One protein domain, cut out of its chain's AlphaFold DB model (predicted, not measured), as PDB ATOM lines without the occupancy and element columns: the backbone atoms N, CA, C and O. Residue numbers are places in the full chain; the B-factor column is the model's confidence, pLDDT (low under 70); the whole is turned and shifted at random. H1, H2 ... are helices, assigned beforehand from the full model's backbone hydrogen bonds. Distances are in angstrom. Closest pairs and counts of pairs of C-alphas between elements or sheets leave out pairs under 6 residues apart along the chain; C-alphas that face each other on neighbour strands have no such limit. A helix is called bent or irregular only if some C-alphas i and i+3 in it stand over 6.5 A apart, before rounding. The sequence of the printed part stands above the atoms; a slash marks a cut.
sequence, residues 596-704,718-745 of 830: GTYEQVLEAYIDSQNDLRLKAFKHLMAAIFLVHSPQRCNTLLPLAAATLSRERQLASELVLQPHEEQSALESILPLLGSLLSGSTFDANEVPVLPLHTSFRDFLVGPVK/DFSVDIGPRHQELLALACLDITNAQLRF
ATOM      1  N   GLY A 596      18.232   9.789  15.033       58.25
ATOM      2  CA  GLY A 596      18.692   9.135  13.799       58.25
ATOM      3  C   GLY A 596      17.598   8.307  13.107       58.25
ATOM      4  O   GLY A 596      17.604   8.140  11.892       58.25
ATOM      5  N   THR A 597      16.603   7.823  13.862       59.41
ATOM      6  CA  THR A 597      15.432   7.143  13.276       59.41
ATOM      7  C   THR A 597      14.470   8.135  12.625       59.41
ATOM      8  O   THR A 597      13.912   7.829  11.575       59.41
ATOM      9  N   TYR A 598      14.274   9.317  13.216       64.88
ATOM     10  CA  TYR A 598      13.463  10.362  12.587       64.88
ATOM     11  C   TYR A 598      14.105  10.876  11.307       64.88
ATOM     12  O   TYR A 598      13.408  11.017  10.309       64.88
ATOM     13  N   GLU A 599      15.420  11.074  11.315       69.69
ATOM     14  CA  GLU A 599      16.177  11.506  10.143       69.69
ATOM     15  C   GLU A 599      15.994  10.544   8.962       69.69
ATOM     16  O   GLU A 599      15.503  10.961   7.921       69.69
ATOM     17  N   GLN A 600      16.209   9.240   9.159       64.94
ATOM     18  CA  GLN A 600      16.012   8.235   8.102       64.94
ATOM     19  C   GLN A 600      14.570   8.162   7.578       64.94
ATOM     20  O   GLN A 600      14.340   7.909   6.396       64.94
ATOM     21  N   VAL A 601      13.576   8.346   8.457       63.72
ATOM     22  CA  VAL A 601      12.164   8.374   8.051       63.72
ATOM     23  C   VAL A 601      11.887   9.604   7.190       63.72
ATOM     24  O   VAL A 601      11.208   9.488   6.174       63.72
ATOM     25  N   LEU A 602      12.420  10.769   7.561       71.69
ATOM     26  CA  LEU A 602      12.246  11.990   6.782       71.69
ATOM     27  C   LEU A 602      13.004  11.927   5.452       71.69
ATOM     28  O   LEU A 602      12.404  12.253   4.437       71.69
ATOM     29  N   GLU A 603      14.238  11.418   5.415       77.31
ATOM     30  CA  GLU A 603      15.015  11.224   4.177       77.31
ATOM     31  C   GLU A 603      14.319  10.288   3.176       77.31
ATOM     32  O   GLU A 603      14.435  10.465   1.964       77.31
ATOM     33  N   ALA A 604      13.560   9.301   3.662       68.75
ATOM     34  CA  ALA A 604      12.820   8.377   2.806       68.75
ATOM     35  C   ALA A 604      11.594   9.016   2.123       68.75
ATOM     36  O   ALA A 604      11.156   8.535   1.075       68.75
ATOM     37  N   TYR A 605      11.016  10.066   2.716       67.38
ATOM     38  CA  TYR A 605       9.767  10.684   2.248       67.38
ATOM     39  C   TYR A 605       9.953  12.094   1.686       67.38
ATOM     40  O   TYR A 605       9.183  12.534   0.829       67.38
ATOM     41  N   ILE A 606      10.974  12.798   2.157       77.69
ATOM     42  CA  ILE A 606      11.299  14.170   1.809       77.69
ATOM     43  C   ILE A 606      12.712  14.153   1.249       77.69
ATOM     44  O   ILE A 606      13.694  14.015   1.970       77.69
ATOM     45  N   ASP A 607      12.791  14.314  -0.065       76.00
ATOM     46  CA  ASP A 607      14.057  14.510  -0.752       76.00
ATOM     47  C   ASP A 607      14.667  15.843  -0.299       76.00
ATOM     48  O   ASP A 607      14.154  16.909  -0.653       76.00
ATOM     49  N   SER A 608      15.738  15.793   0.500       68.62
ATOM     50  CA  SER A 608      16.406  16.996   1.009       68.62
ATOM     51  C   SER A 608      17.089  17.810  -0.093       68.62
ATOM     52  O   SER A 608      17.379  18.987   0.108       68.62
ATOM     53  N   GLN A 609      17.269  17.232  -1.289       72.62
ATOM     54  CA  GLN A 609      17.756  17.945  -2.474       72.62
ATOM     55  C   GLN A 609      16.653  18.766  -3.163       72.62
ATOM     56  O   GLN A 609      16.946  19.634  -3.987       72.62
ATOM     57  N   ASN A 610      15.381  18.524  -2.831       82.19
ATOM     58  CA  ASN A 610      14.251  19.292  -3.336       82.19
ATOM     59  C   ASN A 610      13.912  20.446  -2.375       82.19
ATOM     60  O   ASN A 610      13.139  20.280  -1.428       82.19
ATOM     61  N   ASP A 611      14.463  21.632  -2.658       84.12
ATOM     62  CA  ASP A 611      14.309  22.841  -1.830       84.12
ATOM     63  C   ASP A 611      12.838  23.195  -1.546       84.12
ATOM     64  O   ASP A 611      12.481  23.502  -0.410       84.12
ATOM     65  N   LEU A 612      11.951  23.061  -2.543       85.62
ATOM     66  CA  LEU A 612      10.520  23.331  -2.374       85.62
ATOM     67  C   LEU A 612       9.877  22.370  -1.368       85.62
ATOM     68  O   LEU A 612       9.145  22.809  -0.482       85.62
ATOM     69  N   ARG A 613      10.137  21.062  -1.484       85.06
ATOM     70  CA  ARG A 613       9.579  20.067  -0.551       85.06
ATOM     71  C   ARG A 613      10.138  20.239   0.854       85.06
ATOM     72  O   ARG A 613       9.388  20.107   1.819       85.06
ATOM     73  N   LEU A 614      11.419  20.571   0.975       87.31
ATOM     74  CA  LEU A 614      12.044  20.814   2.267       87.31
ATOM     75  C   LEU A 614      11.478  22.074   2.940       87.31
ATOM     76  O   LEU A 614      11.128  22.035   4.122       87.31
ATOM     77  N   LYS A 615      11.314  23.172   2.190       89.25
ATOM     78  CA  LYS A 615      10.651  24.396   2.667       89.25
ATOM     79  C   LYS A 615       9.192  24.124   3.044       89.25
ATOM     80  O   LYS A 615       8.780  24.510   4.135       89.25
ATOM     81  N   ALA A 616       8.435  23.411   2.210       90.50
ATOM     82  CA  ALA A 616       7.050  23.031   2.497       90.50
ATOM     83  C   ALA A 616       6.937  22.201   3.787       90.50
ATOM     84  O   ALA A 616       6.109  22.508   4.642       90.50
ATOM     85  N   PHE A 617       7.813  21.213   3.980       91.81
ATOM     86  CA  PHE A 617       7.882  20.450   5.225       91.81
ATOM     87  C   PHE A 617       8.114  21.354   6.442       91.81
ATOM     88  O   PHE A 617       7.374  21.264   7.421       91.81
ATOM     89  N   LYS A 618       9.100  22.256   6.380       91.38
ATOM     90  CA  LYS A 618       9.433  23.149   7.501       91.38
ATOM     91  C   LYS A 618       8.274  24.069   7.875       91.38
ATOM     92  O   LYS A 618       7.944  24.162   9.054       91.38
ATOM     93  N   HIS A 619       7.614  24.673   6.889       93.31
ATOM     94  CA  HIS A 619       6.462  25.549   7.124       93.31
ATOM     95  C   HIS A 619       5.253  24.782   7.661       93.31
ATOM     96  O   HIS A 619       4.569  25.263   8.562       93.31
ATOM     97  N   LEU A 620       5.016  23.562   7.171       92.81
ATOM     98  CA  LEU A 620       3.969  22.691   7.698       92.81
ATOM     99  C   LEU A 620       4.220  22.339   9.169       92.81
ATOM    100  O   LEU A 620       3.322  22.479   9.998       92.81
ATOM    101  N   MET A 621       5.442  21.927   9.512       91.62
ATOM    102  CA  MET A 621       5.804  21.589  10.889       91.62
ATOM    103  C   MET A 621       5.754  22.811  11.813       91.62
ATOM    104  O   MET A 621       5.236  22.712  12.926       91.62
ATOM    105  N   ALA A 622       6.221  23.973  11.352       90.62
ATOM    106  CA  ALA A 622       6.124  25.213  12.112       90.62
ATOM    107  C   ALA A 622       4.662  25.616  12.355       90.62
ATOM    108  O   ALA A 622       4.306  25.947  13.485       90.62
ATOM    109  N   ALA A 623       3.792  25.508  11.345       91.62
ATOM    110  CA  ALA A 623       2.359  25.741  11.507       91.62
ATOM    111  C   ALA A 623       1.749  24.783  12.545       91.62
ATOM    112  O   ALA A 623       1.053  25.237  13.448       91.62
ATOM    113  N   ILE A 624       2.069  23.485  12.496       88.12
ATOM    114  CA  ILE A 624       1.601  22.496  13.487       88.12
ATOM    115  C   ILE A 624       2.041  22.869  14.913       88.12
ATOM    116  O   ILE A 624       1.270  22.710  15.857       88.12
ATOM    117  N   PHE A 625       3.271  23.361  15.090       85.25
ATOM    118  CA  PHE A 625       3.830  23.649  16.414       85.25
ATOM    119  C   PHE A 625       3.439  25.006  16.998       85.25
ATOM    120  O   PHE A 625       3.463  25.154  18.222       85.25
ATOM    121  N   LEU A 626       3.140  25.996  16.156       86.94
ATOM    122  CA  LEU A 626       2.967  27.383  16.587       86.94
ATOM    123  C   LEU A 626       1.515  27.845  16.662       86.94
ATOM    124  O   LEU A 626       1.257  28.889  17.269       86.94
ATOM    125  N   VAL A 627       0.573  27.099  16.074       84.44
ATOM    126  CA  VAL A 627      -0.851  27.432  16.177       84.44
ATOM    127  C   VAL A 627      -1.307  27.517  17.636       84.44
ATOM    128  O   VAL A 627      -0.896  26.735  18.489       84.44
ATOM    129  N   HIS A 628      -2.193  28.470  17.930       75.25
ATOM    130  CA  HIS A 628      -2.691  28.749  19.280       75.25
ATOM    131  C   HIS A 628      -3.397  27.542  19.924       75.25
ATOM    132  O   HIS A 628      -3.415  27.390  21.143       75.25
ATOM    133  N   SER A 629      -3.987  26.674  19.102       71.56
ATOM    134  CA  SER A 629      -4.581  25.400  19.514       71.56
ATOM    135  C   SER A 629      -4.469  24.383  18.373       71.56
ATOM    136  O   SER A 629      -4.369  24.814  17.223       71.56
ATOM    137  N   PRO A 630      -4.505  23.063  18.645       78.44
ATOM    138  CA  PRO A 630      -4.433  22.031  17.609       78.44
ATOM    139  C   PRO A 630      -5.468  22.237  16.499       78.44
ATOM    140  O   PRO A 630      -6.662  22.360  16.774       78.44
ATOM    141  N   GLN A 631      -5.009  22.256  15.249       83.94
ATOM    142  CA  GLN A 631      -5.838  22.537  14.076       83.94
ATOM    143  C   GLN A 631      -5.942  21.323  13.145       83.94
ATOM    144  O   GLN A 631      -5.116  20.415  13.178       83.94
ATOM    145  N   ARG A 632      -6.983  21.305  12.311       84.56
ATOM    146  CA  ARG A 632      -7.219  20.278  11.279       84.56
ATOM    147  C   ARG A 632      -6.448  20.603   9.999       84.56
ATOM    148  O   ARG A 632      -5.990  21.734   9.826       84.56
ATOM    149  N   CYS A 633      -6.339  19.640   9.081       86.12
ATOM    150  CA  CYS A 633      -5.587  19.834   7.833       86.12
ATOM    151  C   CYS A 633      -6.127  21.000   6.987       86.12
ATOM    152  O   CYS A 633      -5.337  21.783   6.471       86.12
ATOM    153  N   ASN A 634      -7.453  21.178   6.929       87.25
ATOM    154  CA  ASN A 634      -8.107  22.264   6.193       87.25
ATOM    155  C   ASN A 634      -7.799  23.663   6.743       87.25
ATOM    156  O   ASN A 634      -7.983  24.639   6.041       87.25
ATOM    157  N   THR A 635      -7.309  23.761   7.979       90.25
ATOM    158  CA  THR A 635      -6.838  25.016   8.574       90.25
ATOM    159  C   THR A 635      -5.320  25.140   8.439       90.25
ATOM    160  O   THR A 635      -4.804  26.206   8.122       90.25
ATOM    161  N   LEU A 636      -4.587  24.042   8.659       91.19
ATOM    162  CA  LEU A 636      -3.122  24.036   8.670       91.19
ATOM    163  C   LEU A 636      -2.496  24.182   7.288       91.19
ATOM    164  O   LEU A 636      -1.504  24.892   7.167       91.19
ATOM    165  N   LEU A 637      -3.049  23.531   6.261       91.88
ATOM    166  CA  LEU A 637      -2.496  23.596   4.908       91.88
ATOM    167  C   LEU A 637      -2.568  25.023   4.336       91.88
ATOM    168  O   LEU A 637      -1.524  25.502   3.897       91.88
ATOM    169  N   PRO A 638      -3.703  25.754   4.416       92.12
ATOM    170  CA  PRO A 638      -3.745  27.155   3.991       92.12
ATOM    171  C   PRO A 638      -2.802  28.066   4.781       92.12
ATOM    172  O   PRO A 638      -2.164  28.937   4.195       92.12
ATOM    173  N   LEU A 639      -2.669  27.859   6.098       93.38
ATOM    174  CA  LEU A 639      -1.736  28.635   6.921       93.38
ATOM    175  C   LEU A 639      -0.281  28.371   6.518       93.38
ATOM    176  O   LEU A 639       0.467  29.320   6.298       93.38
ATOM    177  N   ALA A 640       0.111  27.103   6.367       93.81
ATOM    178  CA  ALA A 640       1.452  26.724   5.934       93.81
ATOM    179  C   ALA A 640       1.763  27.267   4.527       93.81
ATOM    180  O   ALA A 640       2.829  27.848   4.316       93.81
ATOM    181  N   ALA A 641       0.811  27.167   3.593       92.81
ATOM    182  CA  ALA A 641       0.935  27.716   2.244       92.81
ATOM    183  C   ALA A 641       1.115  29.238   2.265       92.81
ATOM    184  O   ALA A 641       2.036  29.759   1.642       92.81
ATOM    185  N   ALA A 642       0.298  29.954   3.044       92.19
ATOM    186  CA  ALA A 642       0.409  31.401   3.185       92.19
ATOM    187  C   ALA A 642       1.753  31.823   3.803       92.19
ATOM    188  O   ALA A 642       2.376  32.766   3.315       92.19
ATOM    189  N   THR A 643       2.253  31.105   4.818       93.56
ATOM    190  CA  THR A 643       3.580  31.388   5.398       93.56
ATOM    191  C   THR A 643       4.719  31.163   4.403       93.56
ATOM    192  O   THR A 643       5.594  32.021   4.288       93.56
ATOM    193  N   LEU A 644       4.669  30.070   3.632       92.19
ATOM    194  CA  LEU A 644       5.665  29.736   2.613       92.19
ATOM    195  C   LEU A 644       5.667  30.766   1.474       92.19
ATOM    196  O   LEU A 644       6.715  31.308   1.114       92.19
ATOM    197  N   SER A 645       4.481  31.109   0.965       89.25
ATOM    198  CA  SER A 645       4.297  32.167  -0.029       89.25
ATOM    199  C   SER A 645       4.826  33.515   0.468       89.25
ATOM    200  O   SER A 645       5.439  34.259  -0.302       89.25
ATOM    201  N   ARG A 646       4.624  33.843   1.750       88.69
ATOM    202  CA  ARG A 646       5.098  35.103   2.331       88.69
ATOM    203  C   ARG A 646       6.614  35.143   2.462       88.69
ATOM    204  O   ARG A 646       7.217  36.150   2.093       88.69
ATOM    205  N   GLU A 647       7.233  34.065   2.942       88.31
ATOM    206  CA  GLU A 647       8.692  33.979   3.014       88.31
ATOM    207  C   GLU A 647       9.319  34.141   1.621       88.31
ATOM    208  O   GLU A 647      10.255  34.923   1.452       88.31
ATOM    209  N   ARG A 648       8.733  33.501   0.600       85.12
ATOM    210  CA  ARG A 648       9.161  33.635  -0.797       85.12
ATOM    211  C   ARG A 648       9.077  35.074  -1.314       85.12
ATOM    212  O   ARG A 648      10.020  35.558  -1.944       85.12
ATOM    213  N   GLN A 649       7.967  35.769  -1.050       83.88
ATOM    214  CA  GLN A 649       7.786  37.170  -1.454       83.88
ATOM    215  C   GLN A 649       8.832  38.085  -0.812       83.88
ATOM    216  O   GLN A 649       9.389  38.948  -1.489       83.88
ATOM    217  N   LEU A 650       9.136  37.869   0.470       82.81
ATOM    218  CA  LEU A 650      10.180  38.608   1.184       82.81
ATOM    219  C   LEU A 650      11.582  38.307   0.627       82.81
ATOM    220  O   LEU A 650      12.429  39.198   0.593       82.81
ATOM    221  N   ALA A 651      11.815  37.086   0.139       82.25
ATOM    222  CA  ALA A 651      13.075  36.662  -0.473       82.25
ATOM    223  C   ALA A 651      13.237  37.067  -1.956       82.25
ATOM    224  O   ALA A 651      14.313  36.888  -2.519       82.25
ATOM    225  N   SER A 652      12.208  37.644  -2.598       76.00
ATOM    226  CA  SER A 652      12.206  38.006  -4.033       76.00
ATOM    227  C   SER A 652      12.466  36.827  -4.996       76.00
ATOM    228  O   SER A 652      12.992  37.008  -6.095       76.00
ATOM    229  N   GLU A 653      12.082  35.606  -4.611       70.88
ATOM    230  CA  GLU A 653      12.241  34.390  -5.422       70.88
ATOM    231  C   GLU A 653      11.100  34.266  -6.469       70.88
ATOM    232  O   GLU A 653       9.955  33.935  -6.150       70.88
ATOM    233  N   LEU A 654      11.406  34.529  -7.747       57.31
ATOM    234  CA  LEU A 654      10.432  34.625  -8.858       57.31
ATOM    235  C   LEU A 654      10.013  33.282  -9.504       57.31
ATOM    236  O   LEU A 654       9.266  33.289 -10.480       57.31
ATOM    237  N   VAL A 655      10.512  32.138  -9.024       56.78
ATOM    238  CA  VAL A 655      10.565  30.897  -9.831       56.78
ATOM    239  C   VAL A 655       9.390  29.928  -9.608       56.78
ATOM    240  O   VAL A 655       9.103  29.136 -10.498       56.78
ATOM    241  N   LEU A 656       8.672  29.996  -8.482       57.09
ATOM    242  CA  LEU A 656       7.666  28.988  -8.100       57.09
ATOM    243  C   LEU A 656       6.225  29.507  -8.196       57.09
ATOM    244  O   LEU A 656       5.934  30.644  -7.804       57.09
ATOM    245  N   GLN A 657       5.303  28.682  -8.701       65.69
ATOM    246  CA  GLN A 657       3.879  29.032  -8.736       65.69
ATOM    247  C   GLN A 657       3.188  28.656  -7.408       65.69
ATOM    248  O   GLN A 657       3.454  27.580  -6.879       65.69
ATOM    249  N   PRO A 658       2.240  29.465  -6.883       71.00
ATOM    250  CA  PRO A 658       1.496  29.154  -5.647       71.00
ATOM    251  C   PRO A 658       0.833  27.764  -5.630       71.00
ATOM    252  O   PRO A 658       0.688  27.139  -4.586       71.00
ATOM    253  N   HIS A 659       0.459  27.253  -6.806       77.50
ATOM    254  CA  HIS A 659      -0.104  25.912  -6.965       77.50
ATOM    255  C   HIS A 659       0.913  24.792  -6.656       77.50
ATOM    256  O   HIS A 659       0.539  23.735  -6.157       77.50
ATOM    257  N   GLU A 660       2.201  25.005  -6.935       80.94
ATOM    258  CA  GLU A 660       3.262  24.026  -6.666       80.94
ATOM    259  C   GLU A 660       3.567  23.931  -5.165       80.94
ATOM    260  O   GLU A 660       3.779  22.835  -4.653       80.94
ATOM    261  N   GLU A 661       3.516  25.059  -4.450       84.69
ATOM    262  CA  GLU A 661       3.649  25.127  -2.986       84.69
ATOM    263  C   GLU A 661       2.525  24.356  -2.283       84.69
ATOM    264  O   GLU A 661       2.781  23.499  -1.434       84.69
ATOM    265  N   GLN A 662       1.280  24.613  -2.693       84.75
ATOM    266  CA  GLN A 662       0.097  23.916  -2.194       84.75
ATOM    267  C   GLN A 662       0.198  22.401  -2.449       84.75
ATOM    268  O   GLN A 662       0.030  21.596  -1.535       84.75
ATOM    269  N   SER A 663       0.555  22.015  -3.678       85.25
ATOM    270  CA  SER A 663       0.729  20.616  -4.081       85.25
ATOM    271  C   SER A 663       1.843  19.917  -3.287       85.25
ATOM    272  O   SER A 663       1.684  18.766  -2.873       85.25
ATOM    273  N   ALA A 664       2.952  20.610  -3.004       85.81
ATOM    274  CA  ALA A 664       4.027  20.081  -2.171       85.81
ATOM    275  C   ALA A 664       3.541  19.789  -0.741       85.81
ATOM    276  O   ALA A 664       3.751  18.680  -0.250       85.81
ATOM    277  N   LEU A 665       2.835  20.731  -0.107       88.06
ATOM    278  CA  LEU A 665       2.274  20.570   1.240       88.06
ATOM    279  C   LEU A 665       1.264  19.416   1.318       88.06
ATOM    280  O   LEU A 665       1.359  18.563   2.206       88.06
ATOM    281  N   GLU A 666       0.343  19.351   0.355       85.38
ATOM    282  CA  GLU A 666      -0.661  18.286   0.243       85.38
ATOM    283  C   GLU A 666      -0.028  16.911  -0.003       85.38
ATOM    284  O   GLU A 666      -0.545  15.901   0.471       85.38
ATOM    285  N   SER A 667       1.116  16.857  -0.693       82.81
ATOM    286  CA  SER A 667       1.844  15.607  -0.926       82.81
ATOM    287  C   SER A 667       2.640  15.120   0.289       82.81
ATOM    288  O   SER A 667       2.792  13.913   0.465       82.81
ATOM    289  N   ILE A 668       3.140  16.030   1.134       83.19
ATOM    290  CA  ILE A 668       4.001  15.697   2.281       83.19
ATOM    291  C   ILE A 668       3.178  15.187   3.462       83.19
ATOM    292  O   ILE A 668       3.561  14.199   4.090       83.19
ATOM    293  N   LEU A 669       2.052  15.838   3.770       81.38
ATOM    294  CA  LEU A 669       1.275  15.535   4.973       81.38
ATOM    295  C   LEU A 669       0.876  14.039   5.074       81.38
ATOM    296  O   LEU A 669       1.167  13.438   6.113       81.38
ATOM    297  N   PRO A 670       0.349  13.373   4.023       74.69
ATOM    298  CA  PRO A 670       0.000  11.949   4.078       74.69
ATOM    299  C   PRO A 670       1.190  11.013   4.319       74.69
ATOM    300  O   PRO A 670       1.021   9.955   4.929       74.69
ATOM    301  N   LEU A 671       2.395  11.394   3.881       70.25
ATOM    302  CA  LEU A 671       3.611  10.586   4.044       70.25
ATOM    303  C   LEU A 671       4.065  10.512   5.507       70.25
ATOM    304  O   LEU A 671       4.715   9.551   5.911       70.25
ATOM    305  N   LEU A 672       3.669  11.489   6.326       72.00
ATOM    306  CA  LEU A 672       4.050  11.593   7.734       72.00
ATOM    307  C   LEU A 672       3.079  10.872   8.685       72.00
ATOM    308  O   LEU A 672       3.136  11.097   9.890       72.00
ATOM    309  N   GLY A 673       2.203   9.986   8.197       62.53
ATOM    310  CA  GLY A 673       1.217   9.277   9.037       62.53
ATOM    311  C   GLY A 673       1.791   8.326  10.090       62.53
ATOM    312  O   GLY A 673       1.085   7.926  11.013       62.53
ATOM    313  N   SER A 674       3.077   7.991   9.999       57.28
ATOM    314  CA  SER A 674       3.810   7.282  11.055       57.28
ATOM    315  C   SER A 674       4.291   8.201  12.187       57.28
ATOM    316  O   SER A 674       4.673   7.702  13.245       57.28
ATOM    317  N   LEU A 675       4.270   9.524  11.979       66.56
ATOM    318  CA  LEU A 675       4.796  10.552  12.886       66.56
ATOM    319  C   LEU A 675       3.712  11.527  13.372       66.56
ATOM    320  O   LEU A 675       3.843  12.088  14.461       66.56
ATOM    321  N   LEU A 676       2.640  11.709  12.597       66.38
ATOM    322  CA  LEU A 676       1.548  12.647  12.852       66.38
ATOM    323  C   LEU A 676       0.188  11.929  12.882       66.38
ATOM    324  O   LEU A 676      -0.093  11.069  12.050       66.38
ATOM    325  N   SER A 677      -0.690  12.311  13.810       64.31
ATOM    326  CA  SER A 677      -2.123  12.016  13.724       64.31
ATOM    327  C   SER A 677      -2.806  12.973  12.753       64.31
ATOM    328  O   SER A 677      -2.307  14.068  12.519       64.31
ATOM    329  N   GLY A 678      -3.971  12.592  12.220       67.94
ATOM    330  CA  GLY A 678      -4.772  13.479  11.367       67.94
ATOM    331  C   GLY A 678      -4.088  13.852  10.048       67.94
ATOM    332  O   GLY A 678      -4.365  14.914   9.511       67.94
ATOM    333  N   SER A 679      -3.171  13.025   9.539       65.06
ATOM    334  CA  SER A 679      -2.358  13.344   8.360       65.06
ATOM    335  C   SER A 679      -2.880  12.753   7.037       65.06
ATOM    336  O   SER A 679      -2.384  13.100   5.970       65.06
ATOM    337  N   THR A 680      -3.870  11.856   7.083       55.94
ATOM    338  CA  THR A 680      -4.477  11.203   5.907       55.94
ATOM    339  C   THR A 680      -5.692  11.976   5.381       55.94
ATOM    340  O   THR A 680      -6.209  12.855   6.053       55.94
ATOM    341  N   PHE A 681      -6.195  11.643   4.189       43.69
ATOM    342  CA  PHE A 681      -7.308  12.354   3.530       43.69
ATOM    343  C   PHE A 681      -8.644  12.402   4.319       43.69
ATOM    344  O   PHE A 681      -9.513  13.196   3.971       43.69
ATOM    345  N   ASP A 682      -8.777  11.659   5.428       49.03
ATOM    346  CA  ASP A 682      -9.897  11.743   6.389       49.03
ATOM    347  C   ASP A 682      -9.707  12.851   7.465       49.03
ATOM    348  O   ASP A 682     -10.460  12.956   8.436       49.03
ATOM    349  N   ALA A 683      -8.684  13.702   7.317       50.44
ATOM    350  CA  ALA A 683      -8.199  14.687   8.295       50.44
ATOM    351  C   ALA A 683      -9.105  15.904   8.586       50.44
ATOM    352  O   ALA A 683      -8.727  16.794   9.352       50.44
ATOM    353  N   ASN A 684     -10.319  15.951   8.035       53.56
ATOM    354  CA  ASN A 684     -11.269  17.030   8.331       53.56
ATOM    355  C   ASN A 684     -11.975  16.870   9.691       53.56
ATOM    356  O   ASN A 684     -12.644  17.802  10.146       53.56
ATOM    357  N   GLU A 685     -11.802  15.728  10.364       56.50
ATOM    358  CA  GLU A 685     -12.413  15.452  11.671       56.50
ATOM    359  C   GLU A 685     -11.415  15.489  12.839       56.50
ATOM    360  O   GLU A 685     -11.791  15.859  13.955       56.50
ATOM    361  N   VAL A 686     -10.137  15.172  12.595       63.69
ATOM    362  CA  VAL A 686      -9.107  15.005  13.635       63.69
ATOM    363  C   VAL A 686      -7.995  16.049  13.471       63.69
ATOM    364  O   VAL A 686      -7.467  16.189  12.371       63.69
ATOM    365  N   PRO A 687      -7.602  16.775  14.537       73.38
ATOM    366  CA  PRO A 687      -6.466  17.692  14.489       73.38
ATOM    367  C   PRO A 687      -5.148  17.001  14.114       73.38
ATOM    368  O   PRO A 687      -4.884  15.867  14.529       73.38
ATOM    369  N   VAL A 688      -4.298  17.713  13.373       77.56
ATOM    370  CA  VAL A 688      -2.946  17.254  13.049       77.56
ATOM    371  C   VAL A 688      -2.054  17.482  14.259       77.56
ATOM    372  O   VAL A 688      -1.893  18.616  14.711       77.56
ATOM    373  N   LEU A 689      -1.478  16.409  14.797       68.69
ATOM    374  CA  LEU A 689      -0.623  16.465  15.980       68.69
ATOM    375  C   LEU A 689       0.542  15.487  15.849       68.69
ATOM    376  O   LEU A 689       0.360  14.405  15.294       68.69
ATOM    377  N   PRO A 690       1.720  15.803  16.404       63.84
ATOM    378  CA  PRO A 690       2.772  14.814  16.587       63.84
ATOM    379  C   PRO A 690       2.274  13.651  17.440       63.84
ATOM    380  O   PRO A 690       1.692  13.861  18.504       63.84
ATOM    381  N   LEU A 691       2.546  12.423  17.003       53.59
ATOM    382  CA  LEU A 691       2.256  11.224  17.792       53.59
ATOM    383  C   LEU A 691       3.162  11.119  19.026       53.59
ATOM    384  O   LEU A 691       2.813  10.420  19.976       53.59
ATOM    385  N   HIS A 692       4.312  11.805  19.014       58.16
ATOM    386  CA  HIS A 692       5.268  11.828  20.115       58.16
ATOM    387  C   HIS A 692       5.936  13.204  20.271       58.16
ATOM    388  O   HIS A 692       6.281  13.856  19.284       58.16
ATOM    389  N   THR A 693       6.158  13.633  21.514       53.78
ATOM    390  CA  THR A 693       6.812  14.905  21.885       53.78
ATOM    391  C   THR A 693       8.265  14.969  21.423       53.78
ATOM    392  O   THR A 693       8.692  15.994  20.898       53.78
ATOM    393  N   SER A 694       8.998  13.858  21.491       58.59
ATOM    394  CA  SER A 694      10.394  13.807  21.029       58.59
ATOM    395  C   SER A 694      10.577  14.055  19.524       58.59
ATOM    396  O   SER A 694      11.668  14.429  19.106       58.59
ATOM    397  N   PHE A 695       9.534  13.888  18.696       69.81
ATOM    398  CA  PHE A 695       9.595  14.269  17.280       69.81
ATOM    399  C   PHE A 695       9.614  15.795  17.117       69.81
ATOM    400  O   PHE A 695      10.335  16.326  16.276       69.81
ATOM    401  N   ARG A 696       8.883  16.521  17.972       73.12
ATOM    402  CA  ARG A 696       8.997  17.980  18.063       73.12
ATOM    403  C   ARG A 696      10.383  18.377  18.561       73.12
ATOM    404  O   ARG A 696      11.001  19.249  17.962       73.12
ATOM    405  N   ASP A 697      10.887  17.718  19.602       66.50
ATOM    406  CA  ASP A 697      12.207  18.034  20.163       66.50
ATOM    407  C   ASP A 697      13.352  17.724  19.188       66.50
ATOM    408  O   ASP A 697      14.339  18.449  19.166       66.50
ATOM    409  N   PHE A 698      13.200  16.720  18.324       74.00
ATOM    410  CA  PHE A 698      14.120  16.451  17.217       74.00
ATOM    411  C   PHE A 698      14.189  17.606  16.210       74.00
ATOM    412  O   PHE A 698      15.272  18.001  15.790       74.00
ATOM    413  N   LEU A 699      13.030  18.144  15.822       77.94
ATOM    414  CA  LEU A 699      12.938  19.194  14.807       77.94
ATOM    415  C   LEU A 699      13.300  20.585  15.345       77.94
ATOM    416  O   LEU A 699      13.700  21.447  14.568       77.94
ATOM    417  N   VAL A 700      13.149  20.800  16.656       75.06
ATOM    418  CA  VAL A 700      13.240  22.116  17.313       75.06
ATOM    419  C   VAL A 700      14.445  22.244  18.259       75.06
ATOM    420  O   VAL A 700      14.945  23.346  18.488       75.06
ATOM    421  N   GLY A 701      14.873  21.155  18.896       58.97
ATOM    422  CA  GLY A 701      15.711  21.198  20.094       58.97
ATOM    423  C   GLY A 701      17.201  21.456  19.825       58.97
ATOM    424  O   GLY A 701      17.761  20.867  18.907       58.97
ATOM    425  N   PRO A 702      17.896  22.267  20.652       51.44
ATOM    426  CA  PRO A 702      19.357  22.351  20.669       51.44
ATOM    427  C   PRO A 702      20.013  21.255  21.533       51.44
ATOM    428  O   PRO A 702      19.586  21.003  22.659       51.44
ATOM    429  N   VAL A 703      21.107  20.645  21.056       41.19
ATOM    430  CA  VAL A 703      21.924  19.694  21.840       41.19
ATOM    431  C   VAL A 703      22.853  20.471  22.781       41.19
ATOM    432  O   VAL A 703      23.768  21.156  22.331       41.19
ATOM    433  N   LYS A 704      22.657  20.364  24.103       35.34
ATOM    434  CA  LYS A 704      23.639  20.840  25.096       35.34
ATOM    435  C   LYS A 704      24.751  19.802  25.256       35.34
ATOM    436  O   LYS A 704      24.531  18.766  25.877       35.34
ATOM    437  N   ASP A 718      19.001  18.302   7.670       72.56
ATOM    438  CA  ASP A 718      18.376  19.224   6.712       72.56
ATOM    439  C   ASP A 718      16.944  19.627   7.142       72.56
ATOM    440  O   ASP A 718      16.401  20.631   6.671       72.56
ATOM    441  N   PHE A 719      16.360  18.896   8.100       80.62
ATOM    442  CA  PHE A 719      14.969  18.954   8.553       80.62
ATOM    443  C   PHE A 719      14.685  19.880   9.742       80.62
ATOM    444  O   PHE A 719      13.536  19.955  10.168       80.62
ATOM    445  N   SER A 720      15.675  20.591  10.284       82.75
ATOM    446  CA  SER A 720      15.446  21.536  11.395       82.75
ATOM    447  C   SER A 720      14.348  22.572  11.091       82.75
ATOM    448  O   SER A 720      14.288  23.138   9.994       82.75
ATOM    449  N   VAL A 721      13.477  22.816  12.076       86.69
ATOM    450  CA  VAL A 721      12.308  23.702  11.979       86.69
ATOM    451  C   VAL A 721      12.484  24.881  12.928       86.69
ATOM    452  O   VAL A 721      12.583  24.713  14.143       86.69
ATOM    453  N   ASP A 722      12.487  26.089  12.369       81.69
ATOM    454  CA  ASP A 722      12.489  27.318  13.154       81.69
ATOM    455  C   ASP A 722      11.089  27.579  13.725       81.69
ATOM    456  O   ASP A 722      10.124  27.748  12.986       81.69
ATOM    457  N   ILE A 723      10.983  27.624  15.052       83.12
ATOM    458  CA  ILE A 723       9.757  28.012  15.767       83.12
ATOM    459  C   ILE A 723       9.926  29.337  16.531       83.12
ATOM    460  O   ILE A 723       9.191  29.616  17.482       83.12
ATOM    461  N   GLY A 724      10.934  30.128  16.162       82.31
ATOM    462  CA  GLY A 724      11.255  31.411  16.769       82.31
ATOM    463  C   GLY A 724      10.354  32.569  16.311       82.31
ATOM    464  O   GLY A 724       9.364  32.370  15.596       82.31
ATOM    465  N   PRO A 725      10.701  33.813  16.703       85.06
ATOM    466  CA  PRO A 725       9.910  35.011  16.403       85.06
ATOM    467  C   PRO A 725       9.622  35.218  14.911       85.06
ATOM    468  O   PRO A 725       8.544  35.688  14.559       85.06
ATOM    469  N   ARG A 726      10.542  34.804  14.030       86.25
ATOM    470  CA  ARG A 726      10.384  34.911  12.574       86.25
ATOM    471  C   ARG A 726       9.197  34.100  12.051       86.25
ATOM    472  O   ARG A 726       8.396  34.618  11.282       86.25
ATOM    473  N   HIS A 727       9.050  32.843  12.468       89.19
ATOM    474  CA  HIS A 727       7.908  32.028  12.039       89.19
ATOM    475  C   HIS A 727       6.587  32.499  12.666       89.19
ATOM    476  O   HIS A 727       5.535  32.380  12.038       89.19
ATOM    477  N   GLN A 728       6.627  33.096  13.863       91.56
ATOM    478  CA  GLN A 728       5.462  33.774  14.444       91.56
ATOM    479  C   GLN A 728       5.060  35.016  13.635       91.56
ATOM    480  O   GLN A 728       3.874  35.220  13.386       91.56
ATOM    481  N   GLU A 729       6.027  35.806  13.162       92.62
ATOM    482  CA  GLU A 729       5.779  36.949  12.274       92.62
ATOM    483  C   GLU A 729       5.169  36.490  10.944       92.62
ATOM    484  O   GLU A 729       4.159  37.041  10.505       92.62
ATOM    485  N   LEU A 730       5.722  35.436  10.332       93.94
ATOM    486  CA  LEU A 730       5.170  34.847   9.110       93.94
ATOM    487  C   LEU A 730       3.726  34.376   9.316       93.94
ATOM    488  O   LEU A 730       2.886  34.639   8.459       93.94
ATOM    489  N   LEU A 731       3.407  33.737  10.447       94.12
ATOM    490  CA  LEU A 731       2.035  33.333  10.775       94.12
ATOM    491  C   LEU A 731       1.108  34.531  10.998       94.12
ATOM    492  O   LEU A 731      -0.047  34.487  10.572       94.12
ATOM    493  N   ALA A 732       1.590  35.605  11.625       94.75
ATOM    494  CA  ALA A 732       0.822  36.834  11.793       94.75
ATOM    495  C   ALA A 732       0.489  37.465  10.433       94.75
ATOM    496  O   ALA A 732      -0.673  37.773  10.161       94.75
ATOM    497  N   LEU A 733       1.487  37.588   9.554       93.81
ATOM    498  CA  LEU A 733       1.318  38.094   8.191       93.81
ATOM    499  C   LEU A 733       0.406  37.186   7.359       93.81
ATOM    500  O   LEU A 733      -0.492  37.692   6.697       93.81
ATOM    501  N   ALA A 734       0.562  35.866   7.457       93.75
ATOM    502  CA  ALA A 734      -0.307  34.896   6.797       93.75
ATOM    503  C   ALA A 734      -1.768  35.030   7.252       93.75
ATOM    504  O   ALA A 734      -2.675  35.034   6.422       93.75
ATOM    505  N   CYS A 735      -2.013  35.204   8.556       95.62
ATOM    506  CA  CYS A 735      -3.358  35.469   9.063       95.62
ATOM    507  C   CYS A 735      -3.926  36.769   8.476       95.62
ATOM    508  O   CYS A 735      -5.080  36.793   8.054       95.62
ATOM    509  N   LEU A 736      -3.123  37.836   8.406       94.75
ATOM    510  CA  LEU A 736      -3.548  39.102   7.805       94.75
ATOM    511  C   LEU A 736      -3.854  38.952   6.311       94.75
ATOM    512  O   LEU A 736      -4.893  39.432   5.859       94.75
ATOM    513  N   ASP A 737      -3.017  38.235   5.564       92.62
ATOM    514  CA  ASP A 737      -3.218  37.958   4.141       92.62
ATOM    515  C   ASP A 737      -4.524  37.169   3.910       92.62
ATOM    516  O   ASP A 737      -5.329  37.556   3.061       92.62
ATOM    517  N   ILE A 738      -4.808  36.148   4.730       94.19
ATOM    518  CA  ILE A 738      -6.080  35.400   4.698       94.19
ATOM    519  C   ILE A 738      -7.267  36.323   4.994       94.19
ATOM    520  O   ILE A 738      -8.258  36.308   4.262       94.19
ATOM    521  N   THR A 739      -7.179  37.157   6.037       93.94
ATOM    522  CA  THR A 739      -8.275  38.083   6.368       93.94
ATOM    523  C   THR A 739      -8.513  39.113   5.267       93.94
ATOM    524  O   THR A 739      -9.664  39.372   4.932       93.94
ATOM    525  N   ASN A 740      -7.456  39.646   4.650       92.81
ATOM    526  CA  ASN A 740      -7.563  40.596   3.543       92.81
ATOM    527  C   ASN A 740      -8.160  39.954   2.286       92.81
ATOM    528  O   ASN A 740      -8.874  40.622   1.541       92.81
ATOM    529  N   ALA A 741      -7.871  38.675   2.044       91.81
ATOM    530  CA  ALA A 741      -8.361  37.955   0.877       91.81
ATOM    531  C   ALA A 741      -9.816  37.485   1.025       91.81
ATOM    532  O   ALA A 741     -10.564  37.507   0.047       91.81
ATOM    533  N   GLN A 742     -10.218  37.038   2.220       93.69
ATOM    534  CA  GLN A 742     -11.484  36.319   2.406       93.69
ATOM    535  C   GLN A 742     -12.564  37.115   3.160       93.69
ATOM    536  O   GLN A 742     -13.749  36.800   3.018       93.69
ATOM    537  N   LEU A 743     -12.216  38.149   3.944       93.31
ATOM    538  CA  LEU A 743     -13.236  38.983   4.588       93.31
ATOM    539  C   LEU A 743     -13.971  39.837   3.556       93.31
ATOM    540  O   LEU A 743     -13.386  40.570   2.765       93.31
ATOM    541  N   ARG A 744     -15.297  39.806   3.634       91.69
ATOM    542  CA  ARG A 744     -16.194  40.680   2.883       91.69
ATOM    543  C   ARG A 744     -17.321  41.168   3.777       91.69
ATOM    544  O   ARG A 744     -17.646  40.558   4.798       91.69
ATOM    545  N   PHE A 745     -17.937  42.278   3.380       90.38
ATOM    546  CA  PHE A 745     -19.126  42.773   4.059       90.38
ATOM    547  C   PHE A 745     -20.202  41.681   4.087       90.38
ATOM    548  O   PHE A 745     -20.459  41.031   3.075       90.38
TER     549      PHE A 745
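AT A GLANCE: This is residues 596 to 704 and 718 to 745 of the 830 residues of the protein "NACHT domain-containing protein" of Pleurotus ostreatus PC15 (UniProt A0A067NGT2). Look first for a core of three crossed helices, H2, H3 and H4, each touching the other two, with H6 crossing H3 on the side away from H4. H1 and H5 sit loosely at one end, farthest from the mean of the C-alphas, and residues 739 to 745 stick out, of which 739 to 742 belong to H6. The printed part has 137 residues, with six named helices in the order H1 to H6 and no named strand: the class is all helix. It is compact, with a radius of gyration of the C-alphas of 14.6 A and spans of 49 by 35 by 30 A.

IN THESE COORDINATES: Find C-alpha 633 at (-5.587, 19.834, 7.833); from there H3, the longest helix, residues 633 to 651, runs 26.5 A to C-alpha 651 at (13.075, 36.662, -0.473). H2, residues 611 to 626, measures 22.1 A, and H4, residues 658 to 671, measures 21.1 A. H4 is neither bent nor irregular, but only just: C-alphas 667 and 670 are 6.5 A apart. H6, residues 725 to 742, runs 25.6 A to C-alpha 742 at (-11.484, 36.319, 2.406). The shorter ones are H1, residues 596 to 605, and H5, residues 693 to 700.

HOW THE PARTS SIT: Begin at the hubs, H2 and H3, which touch at a steep tilt of 58 degrees, opposite ways; H3 does this with residues 636 to 644 alone, and the closest C-alphas, of Leu 620 and Ala 640, are 5.1 A apart. H4 touches H2, closest at the C-alphas of Ala 616 and Leu 665, 5.5 A, at 69 degrees, only just steep. H3 touches H4 with residues 637 to 645 alone, closest at the C-alphas of Ala 641 and Gln 662, 5.9 A. H3 touches H6 with residues 639 to 647 alone; the closest C-alphas, of Ala 642 and Ala 734, are 5.1 A apart, and the 71 degrees are only just about perpendicular. H2 and H6 only just touch, with 3 pairs of C-alphas within 8 A, closest at Ala 622 and His 727, 7.0 A. H1 and H5 are close but not clearly touching, closest at the C-alphas of Tyr 598 and Phe 695, 7.2 A. Every O i to N i+4 pair is within hydrogen-bond range in H2, H5 and H6, against 5 of 6 in H1, 14 of 15 in H3 and 8 of 10 in H4.

THE WHOLE: The two C-alphas farthest apart, of Lys 704 and Phe 745, are 52.5 A apart. Residues 705 to 717 are not printed, and 19.2 A separates C-alphas 704 and 718 across the cut. The link from H4 to H5 is long, residues 672 to 692. Mean pLDDT of the printed part is 78.1; 39 residues are under 70, among them 673 to 686.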